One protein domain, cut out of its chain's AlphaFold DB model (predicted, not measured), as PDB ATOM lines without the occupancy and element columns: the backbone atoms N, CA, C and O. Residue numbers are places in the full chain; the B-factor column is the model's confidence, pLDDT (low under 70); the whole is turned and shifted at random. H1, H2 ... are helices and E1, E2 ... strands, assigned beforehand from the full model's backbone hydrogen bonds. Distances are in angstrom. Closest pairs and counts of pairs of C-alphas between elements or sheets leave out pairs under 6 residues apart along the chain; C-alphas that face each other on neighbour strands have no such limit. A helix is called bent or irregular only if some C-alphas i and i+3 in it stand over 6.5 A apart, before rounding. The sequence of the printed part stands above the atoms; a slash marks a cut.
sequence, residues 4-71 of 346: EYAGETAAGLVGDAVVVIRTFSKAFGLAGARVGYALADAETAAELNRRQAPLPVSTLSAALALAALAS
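AT A GLANCE: This is residues 4 to 71 of the 346 residues of a protein of Actinobacteria bacterium (UniProt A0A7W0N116). A hairpin of two short strands, E1 and E2, stands in the middle, with helices H1 and H2 near one end and H3 across the other; no helix touches another. The printed part has 68 residues, 36 of them in three named helices and two named strands, in the order H1 E1 E2 H2 H3; it is a mixed domain with an antiparallel sheet, only just compact, close to loose: the radius of gyration of the C-alphas is 13.0 A, the spans 34 by 30 by 17 A.

IN THESE COORDINATES: H1, residues 10 to 16, begins at C-alpha (169.192, 129.140, 180.995) and is irregular, with C-alphas 12 and 15 7.0 A apart. E1 is residues 20 to 23, 10.3 A; E2 36 to 39, 10.4 A; H2 42 to 50, 12.3 A. H3, residues 59 to 70, 16.8 A, ends at C-alpha (171.445, 114.673, 195.628).

HOW THE PARTS SIT: In the hairpin, N 20 and O 39 are 2.8 A apart, within hydrogen-bond range. The closest C-alphas of H1 and E1 are Ala 11 and Val 20, 6.4 A; of E2 and H2, Leu 39 and Ala 45, 7.3 A; of E2 and H3, Gly 36 and Ala 65, 7.8 A. Every O i to N i+4 pair is within range in H2 and H3; H1 has 0 of 3, but 3 of 4 O i to N i+3.

THE WHOLE: The printed part has no cut. E1 to E2 is a long link; residues 49 to 55 stand free. No printed residue is under pLDDT 70.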
ATOM      1  N   GLU A   4     166.836 128.197 191.833       90.12
ATOM      2  CA  GLU A   4     166.077 127.450 192.820       90.12
ATOM      3  C   GLU A   4     164.874 128.290 193.282       90.12
ATOM      4  O   GLU A   4     163.769 127.777 193.382       90.12
ATOM      5  N   TYR A   5     165.059 129.607 193.430       90.50
ATOM      6  CA  TYR A   5     164.000 130.554 193.788       90.50
ATOM      7  C   TYR A   5     163.155 131.045 192.605       90.50
ATOM      8  O   TYR A   5     162.034 131.506 192.812       90.50
ATOM      9  N   ALA A   6     163.719 131.056 191.395       88.50
ATOM     10  CA  ALA A   6     163.088 131.622 190.204       88.50
ATOM     11  C   ALA A   6     162.245 130.603 189.427       88.50
ATOM     12  O   ALA A   6     161.361 130.993 188.676       88.50
ATOM     13  N   GLY A   7     162.584 129.315 189.514       86.38
ATOM     14  CA  GLY A   7     162.075 128.266 188.626       86.38
ATOM     15  C   GLY A   7     162.631 128.322 187.194       86.38
ATOM     16  O   GLY A   7     162.518 127.347 186.456       86.38
ATOM     17  N   GLU A   8     163.285 129.417 186.797       86.25
ATOM     18  CA  GLU A   8     163.783 129.628 185.435       86.25
ATOM     19  C   GLU A   8     165.276 129.304 185.282       86.25
ATOM     20  O   GLU A   8     166.137 129.713 186.074       86.25
ATOM     21  N   THR A   9     165.609 128.560 184.225       87.88
ATOM     22  CA  THR A   9     166.976 128.125 183.927       87.88
ATOM     23  C   THR A   9     167.364 128.426 182.485       87.88
ATOM     24  O   THR A   9     166.646 128.094 181.550       87.88
ATOM     25  N   ALA A  10     168.570 128.965 182.305       90.19
ATOM     26  CA  ALA A  10     169.192 129.140 180.995       90.19
ATOM     27  C   ALA A  10     169.786 127.834 180.429       90.19
ATOM     28  O   ALA A  10     170.412 127.860 179.379       90.19
ATOM     29  N   ALA A  11     169.626 126.690 181.110       90.19
ATOM     30  CA  ALA A  11     170.217 125.417 180.683       90.19
ATOM     31  C   ALA A  11     169.780 124.981 179.272       90.19
ATOM     32  O   ALA A  11     170.557 124.336 178.578       90.19
ATOM     33  N   GLY A  12     168.578 125.367 178.827       90.00
ATOM     34  CA  GLY A  12     168.119 125.107 177.459       90.00
ATOM     35  C   GLY A  12     168.908 125.859 176.379       90.00
ATOM     36  O   GLY A  12     168.937 125.408 175.243       90.00
ATOM     37  N   LEU A  13     169.594 126.951 176.734       91.50
ATOM     38  CA  LEU A  13     170.375 127.776 175.804       91.50
ATOM     39  C   LEU A  13     171.773 127.212 175.528       91.50
ATOM     40  O   LEU A  13     172.511 127.766 174.722       91.50
ATOM     41  N   VAL A  14     172.166 126.122 176.195       92.38
ATOM     42  CA  VAL A  14     173.505 125.531 176.039       92.38
ATOM     43  C   VAL A  14     173.796 125.139 174.582       92.38
ATOM     44  O   VAL A  14     174.942 125.220 174.151       92.38
ATOM     45  N   GLY A  15     172.768 124.778 173.804       83.88
ATOM     46  CA  GLY A  15     172.902 124.498 172.369       83.88
ATOM     47  C   GLY A  15     173.207 125.726 171.501       83.88
ATOM     48  O   GLY A  15     173.731 125.569 170.402       83.88
ATOM     49  N   ASP A  16     172.957 126.935 172.004       88.94
ATOM     50  CA  ASP A  16     173.109 128.205 171.284       88.94
ATOM     51  C   ASP A  16     174.442 128.900 171.623       88.94
ATOM     52  O   ASP A  16     174.518 130.125 171.728       88.94
ATOM     53  N   ALA A  17     175.502 128.110 171.841       87.75
ATOM     54  CA  ALA A  17     176.832 128.576 172.249       87.75
ATOM     55  C   ALA A  17     176.845 129.379 173.572       87.75
ATOM     56  O   ALA A  17     177.665 130.281 173.768       87.75
ATOM     57  N   VAL A  18     175.947 129.047 174.508       93.94
ATOM     58  CA  VAL A  18     175.869 129.687 175.831       93.94
ATOM     59  C   VAL A  18     176.496 128.801 176.907       93.94
ATOM     60  O   VAL A  18     176.111 127.650 177.097       93.94
ATOM     61  N   VAL A  19     177.409 129.377 177.697       94.19
ATOM     62  CA  VAL A  19     177.930 128.748 178.921       94.19
ATOM     63  C   VAL A  19     177.105 129.200 180.124       94.19
ATOM     64  O   VAL A  19     177.079 130.380 180.478       94.19
ATOM     65  N   VAL A  20     176.455 128.254 180.799       93.81
ATOM     66  CA  VAL A  20     175.622 128.517 181.978       93.81
ATOM     67  C   VAL A  20     176.398 128.189 183.245       93.81
ATOM     68  O   VAL A  20     176.732 127.035 183.497       93.81
ATOM     69  N   ILE A  21     176.636 129.192 184.088       93.19
ATOM     70  CA  ILE A  21     177.385 129.026 185.340       93.19
ATOM     71  C   ILE A  21     176.432 128.902 186.533       93.19
ATOM     72  O   ILE A  21     175.463 129.654 186.694       93.19
ATOM     73  N   ARG A  22     176.742 127.953 187.411       91.31
ATOM     74  CA  ARG A  22     175.968 127.584 188.593       91.31
ATOM     75  C   ARG A  22     176.830 127.692 189.843       91.31
ATOM     76  O   ARG A  22     177.999 127.318 189.849       91.31
ATOM     77  N   THR A  23     176.245 128.228 190.909       92.75
ATOM     78  CA  THR A  23     176.903 128.434 192.205       92.75
ATOM     79  C   THR A  23     176.120 127.723 193.293       92.75
ATOM     80  O   THR A  23     174.892 127.765 193.285       92.75
ATOM     81  N   PHE A  24     176.824 127.152 194.268       93.88
ATOM     82  CA  PHE A  24     176.205 126.592 195.469       93.88
ATOM     83  C   PHE A  24     176.089 127.614 196.614       93.88
ATOM     84  O   PHE A  24     175.692 127.282 197.723       93.88
ATOM     85  N   SER A  25     176.423 128.888 196.387       91.81
ATOM     86  CA  SER A  25     176.465 129.892 197.462       91.81
ATOM     87  C   SER A  25     175.101 130.459 197.873       91.81
ATOM     88  O   SER A  25     175.047 131.252 198.809       91.81
ATOM     89  N   LYS A  26     174.028 130.155 197.131       91.00
ATOM     90  CA  LYS A  26     172.691 130.739 197.335       91.00
ATOM     91  C   LYS A  26     171.773 129.748 198.037       91.00
ATOM     92  O   LYS A  26     171.944 129.557 199.232       91.00
ATOM     93  N   ALA A  27     170.853 129.107 197.323       91.06
ATOM     94  CA  ALA A  27     169.895 128.172 197.915       91.06
ATOM     95  C   ALA A  27     170.555 126.999 198.656       91.06
ATOM     96  O   ALA A  27     170.042 126.546 199.668       91.06
ATOM     97  N   PHE A  28     171.733 126.560 198.209       91.50
ATOM     98  CA  PHE A  28     172.477 125.484 198.866       91.50
ATOM     99  C   PHE A  28     173.280 125.930 200.103       91.50
ATOM    100  O   PHE A  28     173.818 125.085 200.805       91.50
ATOM    101  N   GLY A  29     173.428 127.236 200.367       90.50
ATOM    102  CA  GLY A  29     174.148 127.738 201.547       90.50
ATOM    103  C   GLY A  29     175.667 127.484 201.577       90.50
ATOM    104  O   GLY A  29     176.331 127.839 202.546       90.50
ATOM    105  N   LEU A  30     176.273 126.943 200.516       93.31
ATOM    106  CA  LEU A  30     177.689 126.546 200.476       93.31
ATOM    107  C   LEU A  30     178.620 127.677 200.005       93.31
ATOM    108  O   LEU A  30     179.532 127.472 199.201       93.31
ATOM    109  N   ALA A  31     178.406 128.906 200.481       90.44
ATOM    110  CA  ALA A  31     179.225 130.050 200.069       90.44
ATOM    111  C   ALA A  31     180.708 129.877 200.442       90.44
ATOM    112  O   ALA A  31     181.586 130.184 199.632       90.44
ATOM    113  N   GLY A  32     180.975 129.326 201.631       91.75
ATOM    114  CA  GLY A  32     182.325 129.045 202.127       91.75
ATOM    115  C   GLY A  32     183.043 127.914 201.386       91.75
ATOM    116  O   GLY A  32     184.265 127.918 201.321       91.75
ATOM    117  N   ALA A  33     182.308 126.996 200.746       93.31
ATOM    118  CA  ALA A  33     182.908 125.899 199.985       93.31
ATOM    119  C   ALA A  33     183.537 126.364 198.661       93.31
ATOM    120  O   ALA A  33     184.292 125.605 198.051       93.31
ATOM    121  N   ARG A  34     183.230 127.595 198.212       92.06
ATOM    122  CA  ARG A  34     183.770 128.210 196.984       92.06
ATOM    123  C   ARG A  34     183.652 127.289 195.762       92.06
ATOM    124  O   ARG A  34     184.576 127.182 194.966       92.06
ATOM    125  N   VAL A  35     182.499 126.635 195.619       94.06
ATOM    126  CA  VAL A  35     182.240 125.633 194.578       94.06
ATOM    127  C   VAL A  35     181.082 126.036 193.665       94.06
ATOM    128  O   VAL A  35     180.121 126.700 194.071       94.06
ATOM    129  N   GLY A  36     181.200 125.636 192.404       93.19
ATOM    130  CA  GLY A  36     180.241 125.855 191.333       93.19
ATOM    131  C   GLY A  36     180.539 124.933 190.155       93.19
ATOM    132  O   GLY A  36     181.528 124.203 190.173       93.19
ATOM    133  N   TYR A  37     179.685 124.971 189.141       92.31
ATOM    134  CA  TYR A  37     179.876 124.225 187.899       92.31
ATOM    135  C   TYR A  37     179.423 125.055 186.698       92.31
ATOM    136  O   TYR A  37     178.662 126.012 186.844       92.31
ATOM    137  N   ALA A  38     179.905 124.690 185.515       92.94
ATOM    138  CA  ALA A  38     179.467 125.257 184.249       92.94
ATOM    139  C   ALA A  38     178.790 124.168 183.408       92.94
ATOM    140  O   ALA A  38     179.227 123.019 183.412       92.94
ATOM    141  N   LEU A  39     177.725 124.537 182.704       93.75
ATOM    142  CA  LEU A  39     177.102 123.740 181.652       93.75
ATOM    143  C   LEU A  39     177.420 124.413 180.319       93.75
ATOM    144  O   LEU A  39     177.224 125.619 180.180       93.75
ATOM    145  N   ALA A  40     177.925 123.640 179.369       95.00
ATOM    146  CA  ALA A  40     178.264 124.073 178.019       95.00
ATOM    147  C   ALA A  40     178.081 122.884 177.063       95.00
ATOM    148  O   ALA A  40     177.929 121.746 177.523       95.00
ATOM    149  N   ASP A  41     178.095 123.135 175.754       94.50
ATOM    150  CA  ASP A  41     178.165 122.063 174.765       94.50
ATOM    151  C   ASP A  41     179.447 121.229 174.959       94.50
ATOM    152  O   ASP A  41     180.399 121.654 175.620       94.50
ATOM    153  N   ALA A  42     179.469 120.012 174.414       93.69
ATOM    154  CA  ALA A  42     180.540 119.056 174.684       93.69
ATOM    155  C   ALA A  42     181.930 119.555 174.246       93.69
ATOM    156  O   ALA A  42     182.917 119.275 174.931       93.69
ATOM    157  N   GLU A  43     182.014 120.291 173.135       93.81
ATOM    158  CA  GLU A  43     183.280 120.806 172.612       93.81
ATOM    159  C   GLU A  43     183.798 121.943 173.497       93.81
ATOM    160  O   GLU A  43     184.942 121.901 173.963       93.81
ATOM    161  N   THR A  44     182.929 122.902 173.825       94.12
ATOM    162  CA  THR A  44     183.260 124.005 174.732       94.12
ATOM    163  C   THR A  44     183.617 123.493 176.127       94.12
ATOM    164  O   THR A  44     184.612 123.927 176.710       94.12
ATOM    165  N   ALA A  45     182.856 122.541 176.676       93.62
ATOM    166  CA  ALA A  45     183.133 121.950 177.983       93.62
ATOM    167  C   ALA A  45     184.495 121.235 178.012       93.62
ATOM    168  O   ALA A  45     185.247 121.377 178.980       93.62
ATOM    169  N   ALA A  46     184.842 120.501 176.949       94.12
ATOM    170  CA  ALA A  46     186.148 119.860 176.828       94.12
ATOM    171  C   ALA A  46     187.282 120.895 176.808       94.12
ATOM    172  O   ALA A  46     188.291 120.713 177.492       94.12
ATOM    173  N   GLU A  47     187.110 122.001 176.083       94.44
ATOM    174  CA  GLU A  47     188.105 123.072 176.040       94.44
ATOM    175  C   GLU A  47     188.254 123.801 177.384       94.44
ATOM    176  O   GLU A  47     189.380 124.047 177.825       94.44
ATOM    177  N   LEU A  48     187.148 124.080 178.080       92.12
ATOM    178  CA  LEU A  48     187.170 124.661 179.426       92.12
ATOM    179  C   LEU A  48     187.933 123.764 180.411       92.12
ATOM    180  O   LEU A  48     188.782 124.259 181.152       92.12
ATOM    181  N   ASN A  49     187.691 122.451 180.373       92.06
ATOM    182  CA  ASN A  49     188.392 121.486 181.221       92.06
ATOM    183  C   ASN A  49     189.893 121.411 180.899       92.06
ATOM    184  O   ASN A  49     190.707 121.347 181.817       92.06
ATOM    185  N   ARG A  50     190.288 121.474 179.614       93.31
ATOM    186  CA  ARG A  50     191.710 121.482 179.211       93.31
ATOM    187  C   ARG A  50     192.478 122.692 179.741       93.31
ATOM    188  O   ARG A  50     193.675 122.583 179.993       93.31
ATOM    189  N   ARG A  51     191.811 123.840 179.885       92.94
ATOM    190  CA  ARG A  51     192.419 125.095 180.362       92.94
ATOM    191  C   ARG A  51     192.292 125.310 181.866       92.94
ATOM    192  O   ARG A  51     192.788 126.313 182.379       92.94
ATOM    193  N   GLN A  52     191.604 124.419 182.570       89.25
ATOM    194  CA  GLN A  52     191.364 124.574 183.993       89.25
ATOM    195  C   GLN A  52     192.666 124.397 184.784       89.25
ATOM    196  O   GLN A  52     193.492 123.539 184.473       89.25
ATOM    197  N   ALA A  53     192.855 125.213 185.823       88.62
ATOM    198  CA  ALA A  53     193.988 125.048 186.726       88.62
ATOM    199  C   ALA A  53     193.946 123.656 187.392       88.62
ATOM    200  O   ALA A  53     192.849 123.171 187.689       88.62
ATOM    201  N   PRO A  54     195.099 123.018 187.667       85.62
ATOM    202  CA  PRO A  54     195.134 121.757 188.400       85.62
ATOM    203  C   PRO A  54     194.422 121.873 189.752       85.62
ATOM    204  O   PRO A  54     194.658 122.826 190.489       85.62
ATOM    205  N   LEU A  55     193.581 120.883 190.078       83.56
ATOM    206  CA  LEU A  55     192.823 120.800 191.339       83.56
ATOM    207  C   LEU A  55     192.097 122.119 191.697       83.56
ATOM    208  O   LEU A  55     192.322 122.702 192.756       83.56
ATOM    209  N   PRO A  56     191.196 122.591 190.820       86.88
ATOM    210  CA  PRO A  56     190.586 123.920 190.907       86.88
ATOM    211  C   PRO A  56     189.577 124.049 192.059       86.88
ATOM    212  O   PRO A  56     189.151 125.151 192.398       86.88
ATOM    213  N   VAL A  57     189.165 122.921 192.641       91.88
ATOM    214  CA  VAL A  57     188.217 122.815 193.750       91.88
ATOM    215  C   VAL A  57     188.743 121.754 194.715       91.88
ATOM    216  O   VAL A  57     189.246 120.716 194.285       91.88
ATOM    217  N   SER A  58     188.624 122.000 196.022       93.81
ATOM    218  CA  SER A  58     189.036 121.022 197.034       93.81
ATOM    219  C   SER A  58     188.157 119.765 196.996       93.81
ATOM    220  O   SER A  58     186.964 119.838 196.689       93.81
ATOM    221  N   THR A  59     188.711 118.611 197.374       94.56
ATOM    222  CA  THR A  59     187.958 117.347 197.455       94.56
ATOM    223  C   THR A  59     186.740 117.461 198.373       94.56
ATOM    224  O   THR A  59     185.670 116.961 198.034       94.56
ATOM    225  N   LEU A  60     186.867 118.177 199.497       95.44
ATOM    226  CA  LEU A  60     185.760 118.415 200.426       95.44
ATOM    227  C   LEU A  60     184.668 119.288 199.794       95.44
ATOM    228  O   LEU A  60     183.489 118.949 199.867       95.44
ATOM    229  N   SER A  61     185.050 120.377 199.126       95.94
ATOM    230  CA  SER A  61     184.114 121.256 198.416       95.94
ATOM    231  C   SER A  61     183.357 120.510 197.312       95.94
ATOM    232  O   SER A  61     182.155 120.717 197.148       95.94
ATOM    233  N   ALA A  62     184.038 119.626 196.576       93.75
ATOM    234  CA  ALA A  62     183.418 118.788 195.553       93.75
ATOM    235  C   ALA A  62     182.442 117.766 196.164       93.75
ATOM    236  O   ALA A  62     181.327 117.622 195.670       93.75
ATOM    237  N   ALA A  63     182.817 117.110 197.267       95.19
ATOM    238  CA  ALA A  63     181.944 116.176 197.979       95.19
ATOM    239  C   ALA A  63     180.680 116.865 198.524       95.19
ATOM    240  O   ALA A  63     179.578 116.349 198.345       95.19
ATOM    241  N   LEU A  64     180.823 118.057 199.118       95.19
ATOM    242  CA  LEU A  64     179.693 118.875 199.572       95.19
ATOM    243  C   LEU A  64     178.759 119.242 198.414       95.19
ATOM    244  O   LEU A  64     177.545 119.126 198.554       95.19
ATOM    245  N   ALA A  65     179.310 119.646 197.266       94.62
ATOM    246  CA  ALA A  65     178.519 119.966 196.080       94.62
ATOM    247  C   ALA A  65     177.747 118.749 195.544       94.62
ATOM    248  O   ALA A  65     176.567 118.869 195.225       94.62
ATOM    249  N   LEU A  66     178.381 117.572 195.478       94.44
ATOM    250  CA  LEU A  66     177.728 116.334 195.037       94.44
ATOM    251  C   LEU A  66     176.601 115.910 195.988       94.44
ATOM    252  O   LEU A  66     175.512 115.573 195.528       94.44
ATOM    253  N   ALA A  67     176.832 115.976 197.302       94.50
ATOM    254  CA  ALA A  67     175.805 115.687 198.301       94.50
ATOM    255  C   ALA A  67     174.629 116.673 198.213       94.50
ATOM    256  O   ALA A  67     173.470 116.270 198.262       94.50
ATOM    257  N   ALA A  68     174.924 117.959 198.011       93.06
ATOM    258  CA  ALA A  68     173.919 119.000 197.846       93.06
ATOM    259  C   ALA A  68     173.056 118.794 196.586       93.06
ATOM    260  O   ALA A  68     171.852 119.020 196.630       93.06
ATOM    261  N   LEU A  69     173.636 118.322 195.476       92.19
ATOM    262  CA  LEU A  69     172.871 117.986 194.267       92.19
ATOM    263  C   LEU A  69     171.926 116.791 194.468       92.19
ATOM    264  O   LEU A  69     170.874 116.751 193.836       92.19
ATOM    265  N   ALA A  70     172.288 115.833 195.325       94.25
ATOM    266  CA  ALA A  70     171.445 114.673 195.628       94.25
ATOM    267  C   ALA A  70     170.228 115.027 196.503       94.25
ATOM    268  O   ALA A  70     169.199 114.361 196.414       94.25
ATOM    269  N   SER A  71     170.340 116.089 197.304       90.88
ATOM    270  CA  SER A  71     169.288 116.591 198.192       90.88
ATOM    271  C   SER A  71     169.102 118.098 197.980       90.88
ATOM    272  O   SER A  71     169.622 118.895 198.769       90.88
TER     273      SER A  71